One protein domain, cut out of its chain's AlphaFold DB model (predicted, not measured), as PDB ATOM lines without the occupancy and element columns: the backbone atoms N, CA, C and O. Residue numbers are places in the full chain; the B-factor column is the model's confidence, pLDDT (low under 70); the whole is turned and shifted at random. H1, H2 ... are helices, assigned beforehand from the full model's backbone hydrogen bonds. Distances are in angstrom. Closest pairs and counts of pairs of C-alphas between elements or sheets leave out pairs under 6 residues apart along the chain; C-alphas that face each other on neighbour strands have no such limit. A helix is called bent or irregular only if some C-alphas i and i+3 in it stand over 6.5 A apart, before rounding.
ATOM      1  N   PRO A 210     450.597 329.882 419.929       79.44
ATOM      2  CA  PRO A 210     452.000 329.543 419.680       79.44
ATOM      3  C   PRO A 210     452.431 328.260 420.399       79.44
ATOM      4  O   PRO A 210     453.037 327.387 419.779       79.44
ATOM      5  N   TYR A 211     452.002 328.102 421.657       84.31
ATOM      6  CA  TYR A 211     452.201 326.893 422.453       84.31
ATOM      7  C   TYR A 211     451.721 325.631 421.724       84.31
ATOM      8  O   TYR A 211     452.486 324.684 421.541       84.31
ATOM      9  N   LEU A 212     450.477 325.618 421.232       82.12
ATOM     10  CA  LEU A 212     449.924 324.441 420.556       82.12
ATOM     11  C   LEU A 212     450.634 324.121 419.248       82.12
ATOM     12  O   LEU A 212     450.814 322.949 418.918       82.12
ATOM     13  N   PHE A 213     451.040 325.139 418.494       81.56
ATOM     14  CA  PHE A 213     451.783 324.910 417.261       81.56
ATOM     15  C   PHE A 213     453.129 324.229 417.523       81.56
ATOM     16  O   PHE A 213     453.467 323.290 416.796       81.56
ATOM     17  N   GLU A 214     453.862 324.641 418.560       79.94
ATOM     18  CA  GLU A 214     455.145 324.017 418.906       79.94
ATOM     19  C   GLU A 214     454.966 322.598 419.454       79.94
ATOM     20  O   GLU A 214     455.622 321.676 418.964       79.94
ATOM     21  N   VAL A 215     453.993 322.365 420.342       79.25
ATOM     22  CA  VAL A 215     453.678 321.008 420.826       79.25
ATOM     23  C   VAL A 215     453.383 320.052 419.656       79.25
ATOM     24  O   VAL A 215     453.940 318.956 419.565       79.25
ATOM     25  N   LEU A 216     452.547 320.475 418.700       80.69
ATOM     26  CA  LEU A 216     452.169 319.654 417.542       80.69
ATOM     27  C   LEU A 216     453.296 319.457 416.520       80.69
ATOM     28  O   LEU A 216     453.244 318.528 415.708       80.69
ATOM     29  N   LYS A 217     454.297 320.337 416.520       78.44
ATOM     30  CA  LYS A 217     455.506 320.210 415.703       78.44
ATOM     31  C   LYS A 217     456.470 319.200 416.316       78.44
ATOM     32  O   LYS A 217     457.014 318.385 415.569       78.44
ATOM     33  N   MET A 218     456.628 319.215 417.640       79.62
ATOM     34  CA  MET A 218     457.487 318.273 418.364       79.62
ATOM     35  C   MET A 218     456.875 316.872 418.494       79.62
ATOM     36  O   MET A 218     457.617 315.904 418.635       79.62
ATOM     37  N   SER A 219     455.551 316.731 418.351       80.25
ATOM     38  CA  SER A 219     454.864 315.429 418.298       80.25
ATOM     39  C   SER A 219     454.036 315.242 417.011       80.25
ATOM     40  O   SER A 219     452.804 315.394 416.993       80.25
ATOM     41  N   PRO A 220     454.684 314.876 415.882       80.56
ATOM     42  CA  PRO A 220     454.001 314.637 414.611       80.56
ATOM     43  C   PRO A 220     452.942 313.528 414.667       80.56
ATOM     44  O   PRO A 220     452.036 313.499 413.829       80.56
ATOM     45  N   GLU A 221     453.064 312.586 415.602       76.75
ATOM     46  CA  GLU A 221     452.082 311.538 415.867       76.75
ATOM     47  C   GLU A 221     450.776 312.100 416.432       76.75
ATOM     48  O   GLU A 221     449.723 311.777 415.876       76.75
ATOM     49  N   MET A 222     450.830 313.004 417.422       75.50
ATOM     50  CA  MET A 222     449.638 313.660 417.981       75.50
ATOM     51  C   MET A 222     448.900 314.465 416.910       75.50
ATOM     52  O   MET A 222     447.676 314.392 416.801       75.50
ATOM     53  N   ARG A 223     449.640 315.150 416.026       72.94
ATOM     54  CA  ARG A 223     449.071 315.936 414.916       72.94
ATOM     55  C   ARG A 223     448.188 315.120 413.964       72.94
ATOM     56  O   ARG A 223     447.329 315.682 413.284       72.94
ATOM     57  N   ARG A 224     448.388 313.802 413.866       73.88
ATOM     58  CA  ARG A 224     447.629 312.940 412.938       73.88
ATOM     59  C   ARG A 224     446.260 312.534 413.473       73.88
ATOM     60  O   ARG A 224     445.487 311.934 412.725       73.88
ATOM     61  N   ASN A 225     445.963 312.829 414.737       75.81
ATOM     62  CA  ASN A 225     444.750 312.382 415.401       75.81
ATOM     63  C   ASN A 225     444.147 313.513 416.239       75.81
ATOM     64  O   ASN A 225     444.669 313.858 417.293       75.81
ATOM     65  N   ALA A 226     443.001 314.037 415.802       70.88
ATOM     66  CA  ALA A 226     442.305 315.113 416.505       70.88
ATOM     67  C   ALA A 226     442.033 314.772 417.981       70.88
ATOM     68  O   ALA A 226     442.238 315.622 418.835       70.88
ATOM     69  N   ALA A 227     441.687 313.519 418.307       72.69
ATOM     70  CA  ALA A 227     441.465 313.100 419.692       72.69
ATOM     71  C   ALA A 227     442.729 313.210 420.564       72.69
ATOM     72  O   ALA A 227     442.624 313.512 421.747       72.69
ATOM     73  N   GLN A 228     443.921 313.001 419.991       79.56
ATOM     74  CA  GLN A 228     445.182 313.195 420.716       79.56
ATOM     75  C   GLN A 228     445.483 314.679 420.926       79.56
ATOM     76  O   GLN A 228     445.952 315.048 421.996       79.56
ATOM     77  N   VAL A 229     445.170 315.532 419.945       79.38
ATOM     78  CA  VAL A 229     445.290 316.992 420.091       79.38
ATOM     79  C   VAL A 229     444.347 317.513 421.177       79.38
ATOM     80  O   VAL A 229     444.784 318.264 422.042       79.38
ATOM     81  N   PHE A 230     443.083 317.081 421.166       80.31
ATOM     82  CA  PHE A 230     442.105 317.451 422.193       80.31
ATOM     83  C   PHE A 230     442.545 316.978 423.579       80.31
ATOM     84  O   PHE A 230     442.649 317.795 424.489       80.31
ATOM     85  N   GLY A 231     442.908 315.698 423.713       84.00
ATOM     86  CA  GLY A 231     443.371 315.150 424.987       84.00
ATOM     87  C   GLY A 231     444.619 315.856 425.524       84.00
ATOM     88  O   GLY A 231     444.738 316.046 426.725       84.00
ATOM     89  N   MET A 232     445.529 316.305 424.656       90.00
ATOM     90  CA  MET A 232     446.716 317.072 425.050       90.00
ATOM     91  C   MET A 232     446.377 318.481 425.568       90.00
ATOM     92  O   MET A 232     447.026 318.968 426.495       90.00
ATOM     93  N   ILE A 233     445.338 319.124 425.034       87.25
ATOM     94  CA  ILE A 233     444.875 320.441 425.503       87.25
ATOM     95  C   ILE A 233     444.140 320.332 426.827       87.25
ATOM     96  O   ILE A 233     444.448 321.092 427.745       87.25
ATOM     97  N   GLU A 234     443.215 319.378 426.940       86.56
ATOM     98  CA  GLU A 234     442.531 319.078 428.201       86.56
ATOM     99  C   GLU A 234     443.563 318.756 429.284       86.56
ATOM    100  O   GLU A 234     443.561 319.378 430.342       86.56
ATOM    101  N   TYR A 235     444.531 317.893 428.966       92.06
ATOM    102  CA  TYR A 235     445.646 317.571 429.846       92.06
ATOM    103  C   TYR A 235     446.454 318.808 430.267       92.06
ATOM    104  O   TYR A 235     446.774 318.975 431.443       92.06
ATOM    105  N   THR A 236     446.774 319.695 429.318       93.44
ATOM    106  CA  THR A 236     447.495 320.946 429.596       93.44
ATOM    107  C   THR A 236     446.704 321.816 430.574       93.44
ATOM    108  O   THR A 236     447.271 322.296 431.557       93.44
ATOM    109  N   LEU A 237     445.401 322.003 430.345       91.25
ATOM    110  CA  LEU A 237     444.521 322.777 431.224       91.25
ATOM    111  C   LEU A 237     444.413 322.150 432.617       91.25
ATOM    112  O   LEU A 237     444.575 322.849 433.620       91.25
ATOM    113  N   GLU A 238     444.206 320.837 432.692       92.31
ATOM    114  CA  GLU A 238     444.157 320.096 433.950       92.31
ATOM    115  C   GLU A 238     445.459 320.227 434.742       92.31
ATOM    116  O   GLU A 238     445.415 320.473 435.948       92.31
ATOM    117  N   ALA A 239     446.618 320.126 434.087       96.12
ATOM    118  CA  ALA A 239     447.918 320.277 434.736       96.12
ATOM    119  C   ALA A 239     448.106 321.691 435.300       96.12
ATOM    120  O   ALA A 239     448.504 321.841 436.454       96.12
ATOM    121  N   HIS A 240     447.727 322.731 434.554       96.56
ATOM    122  CA  HIS A 240     447.754 324.108 435.046       96.56
ATOM    123  C   HIS A 240     446.822 324.315 436.256       96.56
ATOM    124  O   HIS A 240     447.186 324.960 437.248       96.56
ATOM    125  N   ILE A 241     445.607 323.762 436.214       94.06
ATOM    126  CA  ILE A 241     444.678 323.805 437.351       94.06
ATOM    127  C   ILE A 241     445.285 323.074 438.556       94.06
ATOM    128  O   ILE A 241     445.288 323.619 439.664       94.06
ATOM    129  N   ALA A 242     445.851 321.886 438.339       95.31
ATOM    130  CA  ALA A 242     446.474 321.075 439.375       95.31
ATOM    131  C   ALA A 242     447.676 321.777 440.018       95.31
ATOM    132  O   ALA A 242     447.780 321.765 441.245       95.31
ATOM    133  N   ILE A 243     448.524 322.453 439.233       96.12
ATOM    134  CA  ILE A 243     449.610 323.304 439.741       96.12
ATOM    135  C   ILE A 243     449.019 324.326 440.716       96.12
ATOM    136  O   ILE A 243     449.335 324.296 441.902       96.12
ATOM    137  N   ASN A 244     448.056 325.151 440.298       94.75
ATOM    138  CA  ASN A 244     447.465 326.162 441.189       94.75
ATOM    139  C   ASN A 244     446.850 325.576 442.470       94.75
ATOM    140  O   ASN A 244     447.039 326.132 443.559       94.75
ATOM    141  N   MET A 245     446.113 324.469 442.346       93.88
ATOM    142  CA  MET A 245     445.466 323.800 443.474       93.88
ATOM    143  C   MET A 245     446.491 323.252 444.467       93.88
ATOM    144  O   MET A 245     446.400 323.543 445.662       93.88
ATOM    145  N   HIS A 246     447.486 322.498 443.993       92.06
ATOM    146  CA  HIS A 246     448.531 321.940 444.847       92.06
ATOM    147  C   HIS A 246     449.386 323.036 445.477       92.06
ATOM    148  O   HIS A 246     449.590 323.009 446.688       92.06
ATOM    149  N   GLY A 247     449.802 324.043 444.708       91.19
ATOM    150  CA  GLY A 247     450.556 325.179 445.233       91.19
ATOM    151  C   GLY A 247     449.815 325.921 446.340       91.19
ATOM    152  O   GLY A 247     450.401 326.224 447.378       91.19
ATOM    153  N   SER A 248     448.510 326.149 446.164       90.62
ATOM    154  CA  SER A 248     447.673 326.789 447.187       90.62
ATOM    155  C   SER A 248     447.508 325.917 448.433       90.62
ATOM    156  O   SER A 248     447.664 326.408 449.551       90.62
ATOM    157  N   ASN A 249     447.243 324.619 448.257       89.69
ATOM    158  CA  ASN A 249     447.078 323.668 449.362       89.69
ATOM    159  C   ASN A 249     448.358 323.527 450.195       89.69
ATOM    160  O   ASN A 249     448.303 323.492 451.425       89.69
ATOM    161  N   LEU A 250     449.507 323.515 449.521       86.50
ATOM    162  CA  LEU A 250     450.836 323.454 450.128       86.50
ATOM    163  C   LEU A 250     451.328 324.826 450.621       86.50
ATOM    164  O   LEU A 250     452.415 324.918 451.185       86.50
ATOM    165  N   LYS A 251     450.530 325.891 450.439       89.50
ATOM    166  CA  LYS A 251     450.845 327.279 450.822       89.50
ATOM    167  C   LYS A 251     452.193 327.750 450.268       89.50
ATOM    168  O   LYS A 251     452.961 328.421 450.958       89.50
ATOM    169  N   LEU A 252     452.486 327.377 449.027       87.94
ATOM    170  CA  LEU A 252     453.731 327.751 448.369       87.94
ATOM    171  C   LEU A 252     453.748 329.235 448.026       87.94
ATOM    172  O   LEU A 252     452.714 329.867 447.808       87.94
ATOM    173  N   ASN A 253     454.960 329.778 447.945       88.31
ATOM    174  CA  ASN A 253     455.193 331.108 447.400       88.31
ATOM    175  C   ASN A 253     454.611 331.185 445.974       88.31
ATOM    176  O   ASN A 253     454.833 330.281 445.168       88.31
ATOM    177  N   THR A 254     453.906 332.271 445.647       90.75
ATOM    178  CA  THR A 254     453.331 332.508 444.314       90.75
ATOM    179  C   THR A 254     454.373 332.434 443.197       90.75
ATOM    180  O   THR A 254     454.063 331.925 442.125       90.75
ATOM    181  N   TYR A 255     455.627 332.825 443.448       90.88
ATOM    182  CA  TYR A 255     456.718 332.668 442.480       90.88
ATOM    183  C   TYR A 255     457.076 331.202 442.226       90.88
ATOM    184  O   TYR A 255     457.396 330.841 441.102       90.88
ATOM    185  N   MET A 256     456.963 330.330 443.231       92.44
ATOM    186  CA  MET A 256     457.157 328.890 443.035       92.44
ATOM    187  C   MET A 256     456.049 328.300 442.151       92.44
ATOM    188  O   MET A 256     456.316 327.466 441.292       92.44
ATOM    189  N   ILE A 257     454.809 328.769 442.326       93.38
ATOM    190  CA  ILE A 257     453.668 328.416 441.463       93.38
ATOM    191  C   ILE A 257     453.916 328.896 440.031       93.38
ATOM    192  O   ILE A 257     453.754 328.119 439.094       93.38
ATOM    193  N   SER A 258     454.370 330.138 439.869       94.31
ATOM    194  CA  SER A 258     454.743 330.718 438.575       94.31
ATOM    195  C   SER A 258     455.825 329.900 437.856       94.31
ATOM    196  O   SER A 258     455.641 329.523 436.698       94.31
ATOM    197  N   ILE A 259     456.910 329.542 438.555       94.88
ATOM    198  CA  ILE A 259     457.995 328.704 438.012       94.88
ATOM    199  C   ILE A 259     457.474 327.334 437.599       94.88
ATOM    200  O   ILE A 259     457.843 326.855 436.535       94.88
ATOM    201  N   ALA A 260     456.623 326.704 438.411       95.88
ATOM    202  CA  ALA A 260     456.084 325.385 438.097       95.88
ATOM    203  C   ALA A 260     455.252 325.395 436.803       95.88
ATOM    204  O   ALA A 260     455.406 324.497 435.979       95.88
ATOM    205  N   HIS A 261     454.428 326.428 436.587       96.44
ATOM    206  CA  HIS A 261     453.736 326.627 435.306       96.44
ATOM    207  C   HIS A 261     454.717 326.819 434.153       96.44
ATOM    208  O   HIS A 261     454.572 326.194 433.111       96.44
ATOM    209  N   HIS A 262     455.738 327.653 434.348       95.06
ATOM    210  CA  HIS A 262     456.717 327.930 433.302       95.06
ATOM    211  C   HIS A 262     457.523 326.678 432.918       95.06
ATOM    212  O   HIS A 262     457.699 326.385 431.740       95.06
ATOM    213  N   ALA A 263     457.952 325.896 433.911       95.94
ATOM    214  CA  ALA A 263     458.615 324.613 433.711       95.94
ATOM    215  C   ALA A 263     457.720 323.617 432.958       95.94
ATOM    216  O   ALA A 263     458.197 322.922 432.059       95.94
ATOM    217  N   PHE A 264     456.427 323.576 433.296       97.00
ATOM    218  CA  PHE A 264     455.454 322.733 432.608       97.00
ATOM    219  C   PHE A 264     455.305 323.119 431.138       97.00
ATOM    220  O   PHE A 264     455.410 322.247 430.279       97.00
ATOM    221  N   ASP A 265     455.116 324.409 430.846       95.00
ATOM    222  CA  ASP A 265     454.980 324.911 429.476       95.00
ATOM    223  C   ASP A 265     456.196 324.520 428.622       95.00
ATOM    224  O   ASP A 265     456.033 323.979 427.528       95.00
ATOM    225  N   TRP A 266     457.415 324.724 429.134       94.06
ATOM    226  CA  TRP A 266     458.649 324.357 428.428       94.06
ATOM    227  C   TRP A 266     458.760 322.859 428.152       94.06
ATOM    228  O   TRP A 266     459.054 322.452 427.023       94.06
ATOM    229  N   LEU A 267     458.503 322.022 429.157       95.44
ATOM    230  CA  LEU A 267     458.566 320.572 428.985       95.44
ATOM    231  C   LEU A 267     457.452 320.049 428.075       95.44
ATOM    232  O   LEU A 267     457.690 319.129 427.298       95.44
ATOM    233  N   MET A 268     456.259 320.641 428.108       94.50
ATOM    234  CA  MET A 268     455.197 320.294 427.168       94.50
ATOM    235  C   MET A 268     455.554 320.687 425.736       94.50
ATOM    236  O   MET A 268     455.320 319.899 424.824       94.50
ATOM    237  N   MET A 269     456.147 321.862 425.514       90.88
ATOM    238  CA  MET A 269     456.552 322.295 424.172       90.88
ATOM    239  C   MET A 269     457.673 321.435 423.588       90.88
ATOM    240  O   MET A 269     457.689 321.210 422.382       90.88
ATOM    241  N   THR A 270     458.588 320.925 424.418       89.94
ATOM    242  CA  THR A 270     459.778 320.188 423.951       89.94
ATOM    243  C   THR A 270     459.648 318.669 424.036       89.94
ATOM    244  O   THR A 270     460.216 317.954 423.209       89.94
ATOM    245  N   ARG A 271     458.883 318.153 425.001       92.44
ATOM    246  CA  ARG A 271     458.690 316.720 425.285       92.44
ATOM    247  C   ARG A 271     457.223 316.378 425.610       92.44
ATOM    248  O   ARG A 271     456.956 315.730 426.625       92.44
ATOM    249  N   PRO A 272     456.249 316.731 424.754       91.00
ATOM    250  CA  PRO A 272     454.827 316.548 425.068       91.00
ATOM    251  C   PRO A 272     454.445 315.088 425.339       91.00
ATOM    252  O   PRO A 272     453.683 314.807 426.259       91.00
ATOM    253  N   ALA A 273     454.994 314.145 424.567       88.44
ATOM    254  CA  ALA A 273     454.720 312.723 424.755       88.44
ATOM    255  C   ALA A 273     455.240 312.210 426.104       88.44
ATOM    256  O   ALA A 273     454.535 311.452 426.765       88.44
ATOM    257  N   ASP A 274     456.433 312.651 426.521       91.00
ATOM    258  CA  ASP A 274     457.003 312.266 427.810       91.00
ATOM    259  C   ASP A 274     456.152 312.844 428.938       91.00
ATOM    260  O   ASP A 274     455.823 312.117 429.869       91.00
ATOM    261  N   MET A 275     455.758 314.116 428.856       94.94
ATOM    262  CA  MET A 275     454.930 314.756 429.881       94.94
ATOM    263  C   MET A 275     453.579 314.059 430.050       94.94
ATOM    264  O   MET A 275     453.143 313.838 431.176       94.94
ATOM    265  N   MET A 276     452.954 313.620 428.959       91.12
ATOM    266  CA  MET A 276     451.672 312.910 428.997       91.12
ATOM    267  C   MET A 276     451.762 311.444 429.470       91.12
ATOM    268  O   MET A 276     450.738 310.758 429.490       91.12
ATOM    269  N   LEU A 277     452.944 310.939 429.856       89.62
ATOM    270  CA  LEU A 277     453.074 309.639 430.536       89.62
ATOM    271  C   LEU A 277     452.532 309.678 431.971       89.62
ATOM    272  O   LEU A 277     452.079 308.656 432.487       89.62
ATOM    273  N   ASP A 278     452.580 310.853 432.595       91.56
ATOM    274  CA  ASP A 278     452.133 311.094 433.961       91.56
ATOM    275  C   ASP A 278     450.743 311.745 433.952       91.56
ATOM    276  O   ASP A 278     450.388 312.477 433.028       91.56
ATOM    277  N   ILE A 279     449.935 311.537 434.995       92.69
ATOM    278  CA  ILE A 279     448.667 312.271 435.143       92.69
ATOM    279  C   ILE A 279     448.926 313.732 435.541       92.69
ATOM    280  O   ILE A 279     449.904 314.029 436.231       92.69
ATOM    281  N   ALA A 280     448.024 314.646 435.173       93.81
ATOM    282  CA  ALA A 280     448.161 316.083 435.436       93.81
ATOM    283  C   ALA A 280     448.503 316.438 436.909       93.81
ATOM    284  O   ALA A 280     449.435 317.218 437.126       93.81
ATOM    285  N   PRO A 281     447.858 315.841 437.937       91.81
ATOM    286  CA  PRO A 281     448.236 316.070 439.335       91.81
ATOM    287  C   PRO A 281     449.662 315.631 439.684       91.81
ATOM    288  O   PRO A 281     450.356 316.334 440.414       91.81
ATOM    289  N   ALA A 282     450.126 314.500 439.145       91.12
ATOM    290  CA  ALA A 282     451.486 314.024 439.381       91.12
ATOM    291  C   ALA A 282     452.504 314.989 438.762       91.12
ATOM    292  O   ALA A 282     453.450 315.401 439.436       91.12
ATOM    293  N   ASN A 283     452.256 315.437 437.528       94.88
ATOM    294  CA  ASN A 283     453.112 316.421 436.875       94.88
ATOM    295  C   ASN A 283     453.167 317.749 437.628       94.88
ATOM    296  O   ASN A 283     454.253 318.300 437.775       94.88
ATOM    297  N   ALA A 284     452.056 318.227 438.194       94.25
ATOM    298  CA  ALA A 284     452.073 319.419 439.039       94.25
ATOM    299  C   ALA A 284     453.072 319.296 440.207       94.25
ATOM    300  O   ALA A 284     453.857 320.213 440.455       94.25
ATOM    301  N   ILE A 285     453.094 318.148 440.890       92.31
ATOM    302  CA  ILE A 285     454.044 317.878 441.980       92.31
ATOM    303  C   ILE A 285     455.485 317.754 441.459       92.31
ATOM    304  O   ILE A 285     456.401 318.302 442.077       92.31
ATOM    305  N   ILE A 286     455.693 317.104 440.307       93.69
ATOM    306  CA  ILE A 286     457.008 317.017 439.646       93.69
ATOM    307  C   ILE A 286     457.537 318.422 439.329       93.69
ATOM    308  O   ILE A 286     458.694 318.711 439.628       93.69
ATOM    309  N   MET A 287     456.708 319.325 438.792       96.31
ATOM    310  CA  MET A 287     457.127 320.695 438.463       96.31
ATOM    311  C   MET A 287     457.575 321.474 439.699       96.31
ATOM    312  O   MET A 287     458.574 322.193 439.651       96.31
ATOM    313  N   TYR A 288     456.892 321.293 440.831       93.69
ATOM    314  CA  TYR A 288     457.335 321.883 442.091       93.69
ATOM    315  C   TYR A 288     458.657 321.300 442.589       93.69
ATOM    316  O   TYR A 288     459.506 322.050 443.071       93.69
ATOM    317  N   ALA A 289     458.862 319.990 442.449       91.81
ATOM    318  CA  ALA A 289     460.129 319.356 442.803       91.81
ATOM    319  C   ALA A 289     461.287 319.850 441.925       91.81
ATOM    320  O   ALA A 289     462.371 320.125 442.443       91.81
ATOM    321  N   LEU A 290     461.054 320.031 440.619       94.56
ATOM    322  CA  LEU A 290     462.024 320.646 439.711       94.56
ATOM    323  C   LEU A 290     462.371 322.067 440.178       94.56
ATOM    324  O   LEU A 290     463.535 322.373 440.435       94.56
ATOM    325  N   ALA A 291     461.363 322.915 440.382       94.00
ATOM    326  CA  ALA A 291     461.557 324.299 440.803       94.00
ATOM    327  C   ALA A 291     462.311 324.415 442.145       94.00
ATOM    328  O   ALA A 291     463.251 325.207 442.268       94.00
ATOM    329  N   ALA A 292     461.952 323.591 443.135       91.44
ATOM    330  CA  ALA A 292     462.604 323.550 444.442       91.44
ATOM    331  C   ALA A 292     464.057 323.067 444.359       91.44
ATOM    332  O   ALA A 292     464.938 323.663 444.981       91.44
ATOM    333  N   ARG A 293     464.336 322.028 443.565       92.62
ATOM    334  CA  ARG A 293     465.700 321.518 443.374       92.62
ATOM    335  C   ARG A 293     466.598 322.543 442.680       92.62
ATOM    336  O   ARG A 293     467.743 322.696 443.100       92.62
ATOM    337  N   ILE A 294     466.071 323.290 441.707       94.38
ATOM    338  CA  ILE A 294     466.775 324.428 441.093       94.38
ATOM    339  C   ILE A 294     467.107 325.489 442.155       94.38
ATOM    340  O   ILE A 294     468.265 325.895 442.267       94.38
ATOM    341  N   GLN A 295     466.136 325.892 442.987       93.00
ATOM    342  CA  GLN A 295     466.390 326.876 444.052       93.00
ATOM    343  C   GLN A 295     467.431 326.383 445.057       93.00
ATOM    344  O   GLN A 295     468.300 327.154 445.467       93.00
ATOM    345  N   ASN A 296     467.343 325.118 445.472       91.62
ATOM    346  CA  ASN A 296     468.251 324.531 446.453       91.62
ATOM    347  C   ASN A 296     469.688 324.531 445.928       91.62
ATOM    348  O   ASN A 296     470.601 324.936 446.648       91.62
ATOM    349  N   GLU A 297     469.878 324.126 444.671       94.50
ATOM    350  CA  GLU A 297     471.201 324.077 444.053       94.50
ATOM    351  C   GLU A 297     471.804 325.479 443.906       94.50
ATOM    352  O   GLU A 297     472.959 325.709 444.266       94.50
ATOM    353  N   VAL A 298     471.014 326.448 443.434       93.81
ATOM    354  CA  VAL A 298     471.498 327.815 443.205       93.81
ATOM    355  C   VAL A 298     471.746 328.551 444.516       93.81
ATOM    356  O   VAL A 298     472.832 329.085 444.738       93.81
ATOM    357  N   THR A 299     470.778 328.558 445.427       90.69
ATOM    358  CA  THR A 299     470.866 329.364 446.655       90.69
ATOM    359  C   THR A 299     471.674 328.688 447.763       90.69
ATOM    360  O   THR A 299     472.096 329.359 448.707       90.69
ATOM    361  N   GLY A 300     471.876 327.367 447.690       88.62
ATOM    362  CA  GLY A 300     472.441 326.557 448.774       88.62
ATOM    363  C   GLY A 300     471.548 326.486 450.021       88.62
ATOM    364  O   GLY A 300     471.952 325.920 451.038       88.62
ATOM    365  N   LYS A 301     470.348 327.076 449.975       84.06
ATOM    366  CA  LYS A 301     469.360 327.020 451.049       84.06
ATOM    367  C   LYS A 301     468.397 325.893 450.739       84.06
ATOM    368  O   LYS A 301     467.837 325.840 449.652       84.06
ATOM    369  N   VAL A 302     468.158 325.035 451.724       74.12
ATOM    370  CA  VAL A 302     467.044 324.093 451.653       74.12
ATOM    371  C   VAL A 302     465.762 324.924 451.670       74.12
ATOM    372  O   VAL A 302     465.451 325.582 452.665       74.12
ATOM    373  N   THR A 303     465.061 324.971 450.543       64.94
ATOM    374  CA  THR A 303     463.752 325.616 450.452       64.94
ATOM    375  C   THR A 303     462.769 324.924 451.391       64.94
ATOM    376  O   THR A 303     462.896 323.741 451.703       64.94
ATOM    377  N   SER A 304     461.735 325.650 451.822       52.19
ATOM    378  CA  SER A 304     460.631 325.101 452.625       52.19
ATOM    379  C   SER A 304     459.775 324.072 451.874       52.19
ATOM    380  O   SER A 304     458.705 323.709 452.352       52.19
ATOM    381  N   PHE A 305     460.224 323.637 450.698       59.25
ATOM    382  CA  PHE A 305     459.690 322.523 449.942       59.25
ATOM    383  C   PHE A 305     460.649 321.335 450.100       59.25
ATOM    384  O   PHE A 305     461.431 321.041 449.194       59.25
ATOM    385  N   PRO A 306     460.690 320.706 451.290       53.44
ATOM    386  CA  PRO A 306     461.532 319.548 451.487       53.44
ATOM    387  C   PRO A 306     460.988 318.415 450.622       53.44
ATOM    388  O   PRO A 306     459.770 318.255 450.485       53.44
ATOM    389  N   GLU A 307     461.888 317.571 450.127       53.06
ATOM    390  CA  GLU A 307     461.521 316.274 449.551       53.06
ATOM    391  C   GLU A 307     460.619 315.449 450.508       53.06
ATOM    392  O   GLU A 307     459.907 314.539 450.091       53.06
ATOM    393  N   ASP A 308     460.560 315.839 451.785       49.06
ATOM    394  CA  ASP A 308     459.745 315.242 452.832       49.06
ATOM    395  C   ASP A 308     458.236 315.565 452.770       49.06
ATOM    396  O   ASP A 308     457.451 314.729 453.208       49.06
ATOM    397  N   ILE A 309     457.763 316.682 452.188       54.06
ATOM    398  CA  ILE A 309     456.298 316.897 452.005       54.06
ATOM    399  C   ILE A 309     455.716 315.876 451.014       54.06
ATOM    400  O   ILE A 309     454.546 315.498 451.099       54.06
ATOM    401  N   PHE A 310     456.547 315.341 450.118       57.97
ATOM    402  CA  PHE A 310     456.136 314.269 449.216       57.97
ATOM    403  C   PHE A 310     455.869 312.953 449.949       57.97
ATOM    404  O   PHE A 310     455.157 312.106 449.417       57.97
ATOM    405  N   THR A 311     456.366 312.776 451.182       51.59
ATOM    406  CA  THR A 311     456.081 311.568 451.968       51.59
ATOM    407  C   THR A 311     454.610 311.417 452.352       51.59
ATOM    408  O   THR A 311     454.185 310.286 452.590       51.59
ATOM    409  N   GLU A 312     453.849 312.519 452.363       57.12
ATOM    410  CA  GLU A 312     452.409 312.550 452.658       57.12
ATOM    411  C   GLU A 312     451.528 312.521 451.396       57.12
ATOM    412  O   GLU A 312     450.346 312.189 451.482       57.12
ATOM    413  N   HIS A 313     452.086 312.849 450.225       66.81
ATOM    414  CA  HIS A 313     451.338 312.977 448.965       66.81
ATOM    415  C   HIS A 313     451.668 311.917 447.912       66.81
ATOM    416  O   HIS A 313     450.906 311.758 446.961       66.81
ATOM    417  N   ILE A 314     452.777 311.197 448.077       70.44
ATOM    418  CA  ILE A 314     453.217 310.110 447.203       70.44
ATOM    419  C   ILE A 314     453.319 308.850 448.054       70.44
ATOM    420  O   ILE A 314     453.908 308.869 449.145       70.44
ATOM    421  N   TYR A 315     452.750 307.747 447.567       74.12
ATOM    422  CA  TYR A 315     452.841 306.485 448.287       74.12
ATOM    423  C   TYR A 315     454.317 306.071 448.440       74.12
ATOM    424  O   TYR A 315     455.132 306.337 447.554       74.12
ATOM    425  N   PRO A 316     454.724 305.463 449.572       79.00
ATOM    426  CA  PRO A 316     456.129 305.124 449.810       79.00
ATOM    427  C   PRO A 316     456.801 304.310 448.692       79.00
ATOM    428  O   PRO A 316     457.992 304.492 448.452       79.00
ATOM    429  N   ASP A 317     456.047 303.453 448.007       82.75
ATOM    430  CA  ASP A 317     456.472 302.629 446.871       82.75
ATOM    431  C   ASP A 317     456.608 303.403 445.546       82.75
ATOM    432  O   ASP A 317     457.302 302.947 444.642       82.75
ATOM    433  N   GLU A 318     456.030 304.600 445.437       83.81
ATOM    434  CA  GLU A 318     456.129 305.464 444.252       83.81
ATOM    435  C   GLU A 318     457.281 306.481 444.339       83.81
ATOM    436  O   GLU A 318     457.631 307.115 443.339       83.81
ATOM    437  N   ARG A 319     457.914 306.630 445.512       83.19
ATOM    438  CA  ARG A 319     458.969 307.637 445.742       83.19
ATOM    439  C   ARG A 319     460.171 307.466 444.823       83.19
ATOM    440  O   ARG A 319     460.653 308.450 444.276       83.19
ATOM    441  N   GLU A 320     460.646 306.236 444.636       86.25
ATOM    442  CA  GLU A 320     461.796 305.968 443.762       86.25
ATOM    443  C   GLU A 320     461.488 306.361 442.312       86.25
ATOM    444  O   GLU A 320     462.283 307.055 441.673       86.25
ATOM    445  N   THR A 321     460.306 305.983 441.817       88.69
ATOM    446  CA  THR A 321     459.826 306.339 440.475       88.69
ATOM    447  C   THR A 321     459.734 307.851 440.309       88.69
ATOM    448  O   THR A 321     460.245 308.390 439.329       88.69
ATOM    449  N   PHE A 322     459.157 308.551 441.285       88.88
ATOM    450  CA  PHE A 322     459.060 310.007 441.280       88.88
ATOM    451  C   PHE A 322     460.437 310.687 441.282       88.88
ATOM    452  O   PHE A 322     460.708 311.538 440.436       88.88
ATOM    453  N   THR A 323     461.341 310.303 442.189       87.38
ATOM    454  CA  THR A 323     462.693 310.881 442.267       87.38
ATOM    455  C   THR A 323     463.462 310.658 440.970       87.38
ATOM    456  O   THR A 323     464.114 311.581 440.470       87.38
ATOM    457  N   LYS A 324     463.360 309.455 440.394       90.94
ATOM    458  CA  LYS A 324     463.944 309.141 439.089       90.94
ATOM    459  C   LYS A 324     463.366 310.046 438.003       90.94
ATOM    460  O   LYS A 324     464.128 310.634 437.244       90.94
ATOM    461  N   ARG A 325     462.046 310.232 437.988       93.19
ATOM    462  CA  ARG A 325     461.355 311.085 437.021       93.19
ATOM    463  C   ARG A 325     461.792 312.551 437.098       93.19
ATOM    464  O   ARG A 325     462.094 313.156 436.074       93.19
ATOM    465  N   VAL A 326     461.903 313.109 438.304       93.06
ATOM    466  CA  VAL A 326     462.434 314.466 438.531       93.06
ATOM    467  C   VAL A 326     463.883 314.570 438.044       93.06
ATOM    468  O   VAL A 326     464.246 315.544 437.389       93.06
ATOM    469  N   ALA A 327     464.719 313.568 438.335       91.56
ATOM    470  CA  ALA A 327     466.111 313.545 437.889       91.56
ATOM    471  C   ALA A 327     466.251 313.437 436.359       91.56
ATOM    472  O   ALA A 327     467.192 313.996 435.805       91.56
ATOM    473  N   GLU A 328     465.324 312.751 435.687       94.19
ATOM    474  CA  GLU A 328     465.271 312.647 434.224       94.19
ATOM    475  C   GLU A 328     464.841 313.962 433.562       94.19
ATOM    476  O   GLU A 328     465.452 314.381 432.580       94.19
ATOM    477  N   LEU A 329     463.818 314.632 434.102       95.19
ATOM    478  CA  LEU A 329     463.273 315.865 433.519       95.19
ATOM    479  C   LEU A 329     464.123 317.106 433.818       95.19
ATOM    480  O   LEU A 329     464.124 318.040 433.021       95.19
ATOM    481  N   MET A 330     464.867 317.121 434.926       95.56
ATOM    482  CA  MET A 330     465.712 318.255 435.320       95.56
ATOM    483  C   MET A 330     466.701 318.716 434.237       95.56
ATOM    484  O   MET A 330     466.667 319.895 433.876       95.56
ATOM    485  N   PRO A 331     467.577 317.847 433.693       94.12
ATOM    486  CA  PRO A 331     468.506 318.266 432.654       94.12
ATOM    487  C   PRO A 331     467.790 318.663 431.367       94.12
ATOM    488  O   PRO A 331     468.274 319.553 430.681       94.12
ATOM    489  N   VAL A 332     466.642 318.054 431.051       93.88
ATOM    490  CA  VAL A 332     465.844 318.436 429.880       93.88
ATOM    491  C   VAL A 332     465.334 319.863 430.041       93.88
ATOM    492  O   VAL A 332     465.626 320.702 429.201       93.88
ATOM    493  N   LEU A 333     464.651 320.167 431.147       95.56
ATOM    494  CA  LEU A 333     464.123 321.505 431.410       95.56
ATOM    495  C   LEU A 333     465.221 322.572 431.323       95.56
ATOM    496  O   LEU A 333     465.051 323.572 430.636       95.56
ATOM    497  N   LEU A 334     466.348 322.352 432.003       94.75
ATOM    498  CA  LEU A 334     467.427 323.336 432.082       94.75
ATOM    499  C   LEU A 334     468.224 323.503 430.779       94.75
ATOM    500  O   LEU A 334     468.844 324.544 430.599       94.75
ATOM    501  N   CYS A 335     468.237 322.503 429.894       90.44
ATOM    502  CA  CYS A 335     468.893 322.622 428.585       90.44
ATOM    503  C   CYS A 335     467.976 323.218 427.510       90.44
ATOM    504  O   CYS A 335     468.479 323.699 426.502       90.44
ATOM    505  N   GLU A 336     466.658 323.149 427.699       88.25
ATOM    506  CA  GLU A 336     465.672 323.589 426.706       88.25
ATOM    507  C   GLU A 336     465.074 324.969 427.028       88.25
ATOM    508  O   GLU A 336     464.577 325.642 426.128       88.25
ATOM    509  N   VAL A 337     465.107 325.400 428.297       88.56
ATOM    510  CA  VAL A 337     464.692 326.753 428.688       88.56
ATOM    511  C   VAL A 337     465.667 327.784 428.124       88.56
ATOM    512  O   VAL A 337     466.880 327.663 428.282       88.56
ATOM    513  N   GLU A 338     465.128 328.818 427.485       83.38
ATOM    514  CA  GLU A 338     465.933 329.871 426.861       83.38
ATOM    515  C   GLU A 338     466.741 330.675 427.888       83.38
ATOM    516  O   GLU A 338     467.943 330.874 427.721       83.38
ATOM    517  N   ASP A 339     466.092 331.082 428.980       87.19
ATOM    518  CA  ASP A 339     466.737 331.752 430.102       87.19
ATOM    519  C   ASP A 339     466.462 330.993 431.414       87.19
ATOM    520  O   ASP A 339     465.410 331.168 432.040       87.19
ATOM    521  N   PRO A 340     467.406 330.148 431.873       90.19
ATOM    522  CA  PRO A 340     467.265 329.423 433.131       90.19
ATOM    523  C   PRO A 340     467.117 330.337 434.357       90.19
ATOM    524  O   PRO A 340     466.596 329.895 435.385       90.19
ATOM    525  N   HIS A 341     467.525 331.610 434.281       87.44
ATOM    526  CA  HIS A 341     467.352 332.586 435.365       87.44
ATOM    527  C   HIS A 341     465.865 332.830 435.671       87.44
ATOM    528  O   HIS A 341     465.483 332.978 436.836       87.44
ATOM    529  N   MET A 342     464.987 332.691 434.665       88.88
ATOM    530  CA  MET A 342     463.523 332.711 434.814       88.88
ATOM    531  C   MET A 342     462.958 331.519 435.599       88.88
ATOM    532  O   MET A 342     461.755 331.466 435.864       88.88
ATOM    533  N   LEU A 343     463.785 330.559 436.010       93.00
ATOM    534  CA  LEU A 343     463.396 329.471 436.907       93.00
ATOM    535  C   LEU A 343     463.781 329.746 438.365       93.00
ATOM    536  O   LEU A 343     463.630 328.862 439.203       93.00
ATOM    537  N   LEU A 344     464.234 330.958 438.704       91.25
ATOM    538  CA  LEU A 344     464.518 331.384 440.077       91.25
ATOM    539  C   LEU A 344     463.346 332.144 440.709       91.25
ATOM    540  O   LEU A 344     462.612 332.880 440.037       91.25
ATOM    541  N   THR A 345     463.149 331.946 442.019       90.06
ATOM    542  CA  THR A 345     462.147 332.695 442.805       90.06
ATOM    543  C   THR A 345     462.623 334.099 443.161       90.06
ATOM    544  O   THR A 345     461.801 334.983 443.374       90.06
ATOM    545  N   ASP A 346     463.939 334.274 443.266       88.12
ATOM    546  CA  ASP A 346     464.621 335.538 443.536       88.12
ATOM    547  C   ASP A 346     465.879 335.570 442.672       88.12
ATOM    548  O   ASP A 346     466.944 335.091 443.067       88.12
ATOM    549  N   ALA A 347     465.709 336.022 441.434       83.94
ATOM    550  CA  ALA A 347     466.786 336.053 440.463       83.94
ATOM    551  C   ALA A 347     467.743 337.237 440.715       83.94
ATOM    552  O   ALA A 347     468.940 337.113 440.459       83.94
ATOM    553  N   GLU A 348     467.258 338.333 441.319       82.31
ATOM    554  CA  GLU A 348     468.080 339.468 441.767       82.31
ATOM    555  C   GLU A 348     469.060 339.069 442.875       82.31
ATOM    556  O   GLU A 348     470.225 339.460 442.850       82.31
ATOM    557  N   GLY A 349     468.586 338.282 443.843       86.69
ATOM    558  CA  GLY A 349     469.388 337.775 444.954       86.69
ATOM    559  C   GLY A 349     470.203 336.520 444.633       86.69
ATOM    560  O   GLY A 349     470.819 335.953 445.544       86.69
ATOM    561  N   ALA A 350     470.191 336.047 443.384       88.75
ATOM    562  CA  ALA A 350     470.953 334.874 442.976       88.75
ATOM    563  C   ALA A 350     472.468 335.152 443.069       88.75
ATOM    564  O   ALA A 350     472.916 336.247 442.731       88.75
ATOM    565  N   PRO A 351     473.280 334.187 443.535       91.31
ATOM    566  CA  PRO A 351     474.725 334.377 443.611       91.31
ATOM    567  C   PRO A 351     475.344 334.478 442.209       91.31
ATOM    568  O   PRO A 351     474.853 333.845 441.279       91.31
ATOM    569  N   ASP A 352     476.461 335.195 442.065       89.75
ATOM    570  CA  ASP A 352     477.135 335.398 440.765       89.75
ATOM    571  C   ASP A 352     477.486 334.080 440.042       89.75
ATOM    572  O   ASP A 352     477.543 334.027 438.817       89.75
ATOM    573  N   ASP A 353     477.692 332.988 440.789       93.19
ATOM    574  CA  ASP A 353     477.987 331.652 440.262       93.19
ATOM    575  C   ASP A 353     476.734 330.779 440.028       93.19
ATOM    576  O   ASP A 353     476.861 329.562 439.866       93.19
ATOM    577  N   TRP A 354     475.524 331.358 440.005       93.25
ATOM    578  CA  TRP A 354     474.257 330.617 439.882       93.25
ATOM    579  C   TRP A 354     474.234 329.666 438.680       93.25
ATOM    580  O   TRP A 354     473.783 328.527 438.808       93.25
ATOM    581  N   PHE A 355     474.771 330.092 437.535       91.75
ATOM    582  CA  PHE A 355     474.781 329.289 436.314       91.75
ATOM    583  C   PHE A 355     475.684 328.055 436.458       91.75
ATOM    584  O   PHE A 355     475.286 326.930 436.151       91.75
ATOM    585  N   ALA A 356     476.873 328.233 437.046       93.00
ATOM    586  CA  ALA A 356     477.783 327.131 437.361       93.00
ATOM    587  C   ALA A 356     477.171 326.144 438.373       93.00
ATOM    588  O   ALA A 356     477.470 324.949 438.335       93.00
ATOM    589  N   ARG A 357     476.292 326.620 439.264       95.44
ATOM    590  CA  ARG A 357     475.528 325.756 440.175       95.44
ATOM    591  C   ARG A 357     474.454 324.965 439.440       95.44
ATOM    592  O   ARG A 357     474.408 323.751 439.613       95.44
ATOM    593  N   MET A 358     473.667 325.590 438.562       94.62
ATOM    594  CA  MET A 358     472.691 324.864 437.732       94.62
ATOM    595  C   MET A 358     473.356 323.770 436.883       94.62
ATOM    596  O   MET A 358     472.850 322.649 436.808       94.62
ATOM    597  N   LYS A 359     474.560 324.023 436.355       94.25
ATOM    598  CA  LYS A 359     475.355 323.012 435.639       94.25
ATOM    599  C   LYS A 359     475.685 321.757 436.453       94.25
ATOM    600  O   LYS A 359     475.923 320.705 435.869       94.25
ATOM    601  N   LYS A 360     475.665 321.797 437.789       94.62
ATOM    602  CA  LYS A 360     475.852 320.584 438.610       94.62
ATOM    603  C   LYS A 360     474.678 319.614 438.492       94.62
ATOM    604  O   LYS A 360     474.882 318.405 438.568       94.62
ATOM    605  N   ILE A 361     473.465 320.136 438.304       93.81
ATOM    606  CA  ILE A 361     472.239 319.340 438.147       93.81
ATOM    607  C   ILE A 361     471.834 319.152 436.680       93.81
ATOM    608  O   ILE A 361     471.042 318.259 436.386       93.81
ATOM    609  N   ALA A 362     472.422 319.922 435.762       94.62
ATOM    610  CA  ALA A 362     472.299 319.743 434.319       94.62
ATOM    611  C   ALA A 362     473.647 320.009 433.609       94.62
ATOM    612  O   ALA A 362     473.859 321.083 433.046       94.62
ATOM    613  N   PRO A 363     474.578 319.034 433.600       91.00
ATOM    614  CA  PRO A 363     475.939 319.233 433.081       91.00
ATOM    615  C   PRO A 363     476.034 319.609 431.600       91.00
ATOM    616  O   PRO A 363     477.047 320.156 431.177       91.00
ATOM    617  N   ASN A 364     474.992 319.309 430.824       87.88
ATOM    618  CA  ASN A 364     474.939 319.574 429.389       87.88
ATOM    619  C   ASN A 364     474.323 320.940 429.044       87.88
ATOM    620  O   ASN A 364     474.168 321.223 427.858       87.88
ATOM    621  N   MET A 365     473.968 321.771 430.035       88.38
ATOM    622  CA  MET A 365     473.550 323.151 429.770       88.38
ATOM    623  C   MET A 365     474.656 323.854 428.983       88.38
ATOM    624  O   MET A 365     475.800 323.929 429.439       88.38
ATOM    625  N   GLN A 366     474.326 324.337 427.792       78.94
ATOM    626  CA  GLN A 366     475.279 325.045 426.949       78.94
ATOM    627  C   GLN A 366     475.581 326.415 427.570       78.94
ATOM    628  O   GLN A 366     474.697 327.025 428.166       78.94
ATOM    629  N   ASP A 367     476.807 326.924 427.414       68.69
ATOM    630  CA  ASP A 367     477.251 328.249 427.891       68.69
ATOM    631  C   ASP A 367     476.641 329.414 427.081       68.69
ATOM    632  O   ASP A 367     477.308 330.404 426.791       68.69
ATOM    633  N   HIS A 368     475.367 329.295 426.687       54.84
ATOM    634  CA  HIS A 368     474.652 330.109 425.696       54.84
ATOM    635  C   HIS A 368     474.661 331.626 425.909       54.84
ATOM    636  O   HIS A 368     474.200 332.357 425.038       54.84
ATOM    637  N   PHE A 369     475.209 332.115 427.014       53.09
ATOM    638  CA  PHE A 369     475.368 333.538 427.263       53.09
ATOM    639  C   PHE A 369     476.641 334.144 426.639       53.09
ATOM    640  O   PHE A 369     476.717 335.369 426.568       53.09
ATOM    641  N   GLU A 370     477.603 333.349 426.134       41.12
ATOM    642  CA  GLU A 370     478.852 333.894 425.549       41.12
ATOM    643  C   GLU A 370     479.351 333.258 424.230       41.12
ATOM    644  O   GLU A 370     480.217 333.848 423.582       41.12
ATOM    645  N   GLU A 371     478.830 332.114 423.768       41.50
ATOM    646  CA  GLU A 371     479.355 331.457 422.554       41.50
ATOM    647  C   GLU A 371     478.532 331.743 421.284       41.50
ATOM    648  O   GLU A 371     477.308 331.591 421.248       41.50
ATOM    649  N   GLU A 372     479.226 332.131 420.203       43.94
ATOM    650  CA  GLU A 372     478.650 332.225 418.860       43.94
ATOM    651  C   GLU A 372     478.008 330.887 418.473       43.94
ATOM    652  O   GLU A 372     478.647 329.834 418.462       43.94
ATOM    653  N   VAL A 373     476.718 330.936 418.143       50.78
ATOM    654  CA  VAL A 373     475.956 329.769 417.696       50.78
ATOM    655  C   VAL A 373     476.660 329.148 416.476       50.78
ATOM    656  O   VAL A 373     476.898 329.876 415.509       50.78
ATOM    657  N   PRO A 374     476.969 327.832 416.475       49.22
ATOM    658  CA  PRO A 374     477.681 327.192 415.374       49.22
ATOM    659  C   PRO A 374     477.020 327.469 414.024       49.22
ATOM    660  O   PRO A 374     475.791 327.405 413.891       49.22
ATOM    661  N   GLU A 375     477.836 327.756 413.013       40.06
ATOM    662  CA  GLU A 375     477.373 328.038 411.657       40.06
ATOM    663  C   GLU A 375     476.510 326.864 411.143       40.06
ATOM    664  O   GLU A 375     476.964 325.722 411.073       40.06
ATOM    665  N   GLY A 376     475.231 327.125 410.841       57.75
ATOM    666  CA  GLY A 376     474.259 326.107 410.414       57.75
ATOM    667  C   GLY A 376     473.260 325.639 411.482       57.75
ATOM    668  O   GLY A 376     472.360 324.861 411.159       57.75
ATOM    669  N   SER A 377     473.354 326.129 412.721       46.78
ATOM    670  CA  SER A 377     472.306 325.907 413.727       46.78
ATOM    671  C   SER A 377     471.048 326.696 413.360       46.78
ATOM    672  O   SER A 377     471.103 327.907 413.138       46.78
ATOM    673  N   VAL A 378     469.892 326.033 413.322       42.09
ATOM    674  CA  VAL A 378     468.607 326.723 413.173       42.09
ATOM    675  C   VAL A 378     468.217 327.257 414.549       42.09
ATOM    676  O   VAL A 378     467.718 326.500 415.377       42.09
ATOM    677  N   ARG A 379     468.467 328.548 414.803       45.16
ATOM    678  CA  ARG A 379     467.869 329.233 415.959       45.16
ATOM    679  C   ARG A 379     466.350 329.091 415.885       45.16
ATOM    680  O   ARG A 379     465.776 329.159 414.793       45.16
ATOM    681  N   SER A 380     465.707 328.892 417.033       41.62
ATOM    682  CA  SER A 380     464.249 328.950 417.118       41.62
ATOM    683  C   SER A 380     463.770 330.272 416.515       41.62
ATOM    684  O   SER A 380     464.233 331.340 416.891       41.62
ATOM    685  N   THR A 381     462.857 330.223 415.544       35.47
ATOM    686  CA  THR A 381     462.390 331.425 414.830       35.47
ATOM    687  C   THR A 381     461.484 332.325 415.670       35.47
ATOM    688  O   THR A 381     461.044 333.359 415.175       35.47
ATOM    689  N   PHE A 382     461.146 331.915 416.893       36.25
ATOM    690  CA  PHE A 382     460.212 332.637 417.757       36.25
ATOM    691  C   PHE A 382     460.879 333.464 418.856       36.25
ATOM    692  O   PHE A 382     460.233 334.380 419.354       36.25
ATOM    693  N   TYR A 383     462.148 333.201 419.171       42.22
ATOM    694  CA  TYR A 383     462.872 333.906 420.225       42.22
ATOM    695  C   TYR A 383     464.290 334.252 419.715       42.22
ATOM    696  O   TYR A 383     465.092 333.336 419.516       42.22
ATOM    697  N   PRO A 384     464.528 335.521 419.308       32.47
ATOM    698  CA  PRO A 384     465.750 335.967 418.623       32.47
ATOM    699  C   PRO A 384     467.025 335.966 419.478       32.47
ATOM    700  O   PRO A 384     466.938 336.386 420.648       32.47
TER     701      PRO A 384
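Overview. This is residues 210 to 384 of the 384 residues of an uncharacterized protein of Parcubacteria group bacterium GW2011_GWA1_47_8 (UniProt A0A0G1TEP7). A helical hairpin of H2 and H3 is crossed by the long helix H5, and H7 packs on H5 and on the last part of H3, making a core of crossed helices. H1 packs on one end of H3, H9 packs on the last residues of H5, and in the tail after H9 residues 370 to 379 stick out. The printed part has 175 residues with nine named helices, H1 to H9 in chain order, and no named strand; the class is all helix. It is compact, with a radius of gyration of the C-alphas of 16.6 A and spans of 42 by 41 by 27 A.

Arrangement. H1, residues 210 to 218, touches H3, residues 254 to 270, at a steep tilt of 42 degrees; their closest C-alphas, of Val 215 and Met 269, are 4.6 A apart. H2, residues 226 to 249, and H3 form a helical hairpin, opposite ways at a shallow tilt of 19 degrees, closest at the C-alphas of Gly 247 and Ile 257, 5.9 A. H3 is the hub, touching five helices. H4, residues 272 to 275, is close to H3 but not clearly touching, with the C-alphas of Met 268 and Met 275 closest at 6.2 A. H5, residues 280 to 299, touches H2 with residues 280 to 285 alone, closest at the C-alphas of Ala 239 and Ala 280, 4.3 A. H5 touches H3 at a steep tilt of 69 degrees, only just short of about perpendicular, closest at the C-alphas of Ala 260 and Met 287, 4.8 A. H6, residues 310 to 313, and H5 are near each other. H7, residues 319 to 336, touches H5 at a steep tilt of 67 degrees, closest at the C-alphas of Ile 286 and Val 326, 6.1 A. H7 and H3 touch and are about perpendicular, at 76 degrees, closest at the C-alphas of Leu 267 and Leu 333, 6.1 A. H8, residues 340 to 343, touches H3, with the C-alphas of Ile 259 and Leu 343 closest at 5.6 A. H9, residues 354 to 361, touches H5, closest at the C-alphas of Val 298 and Trp 354, 5.1 A. H1 and H9 are apart. In H1, H2, H3 and H5 every O i to N i+4 pair is within hydrogen-bond range; H7 has 12 of 14, H9 has 2 of 4, and H4, H6 and H8 are too short for such a pair.

Along the chain. H1 begins at C-alpha 210 (452.000, 329.543, 419.680). From first to last C-alpha, H2 is 34.3 A long, H3 24.7 A, H5 28.6 A and H7 25.7 A. H7 is irregular, but only just: C-alphas 328 and 331 are 6.7 A apart. H9 ends at C-alpha 361 (472.239, 319.340, 438.147).

Size, cuts and confidence. The C-alphas of Glu 312 and Glu 375, the two farthest apart, are 50.4 A apart. The printed part has no cut, and no link between helices is long. Residues 362 to 384 hold no named element, and of these residues 370 to 379 stand free. The mean pLDDT of the printed part is 82.6; residues 303 to 313 and 367 to 384 are under 70.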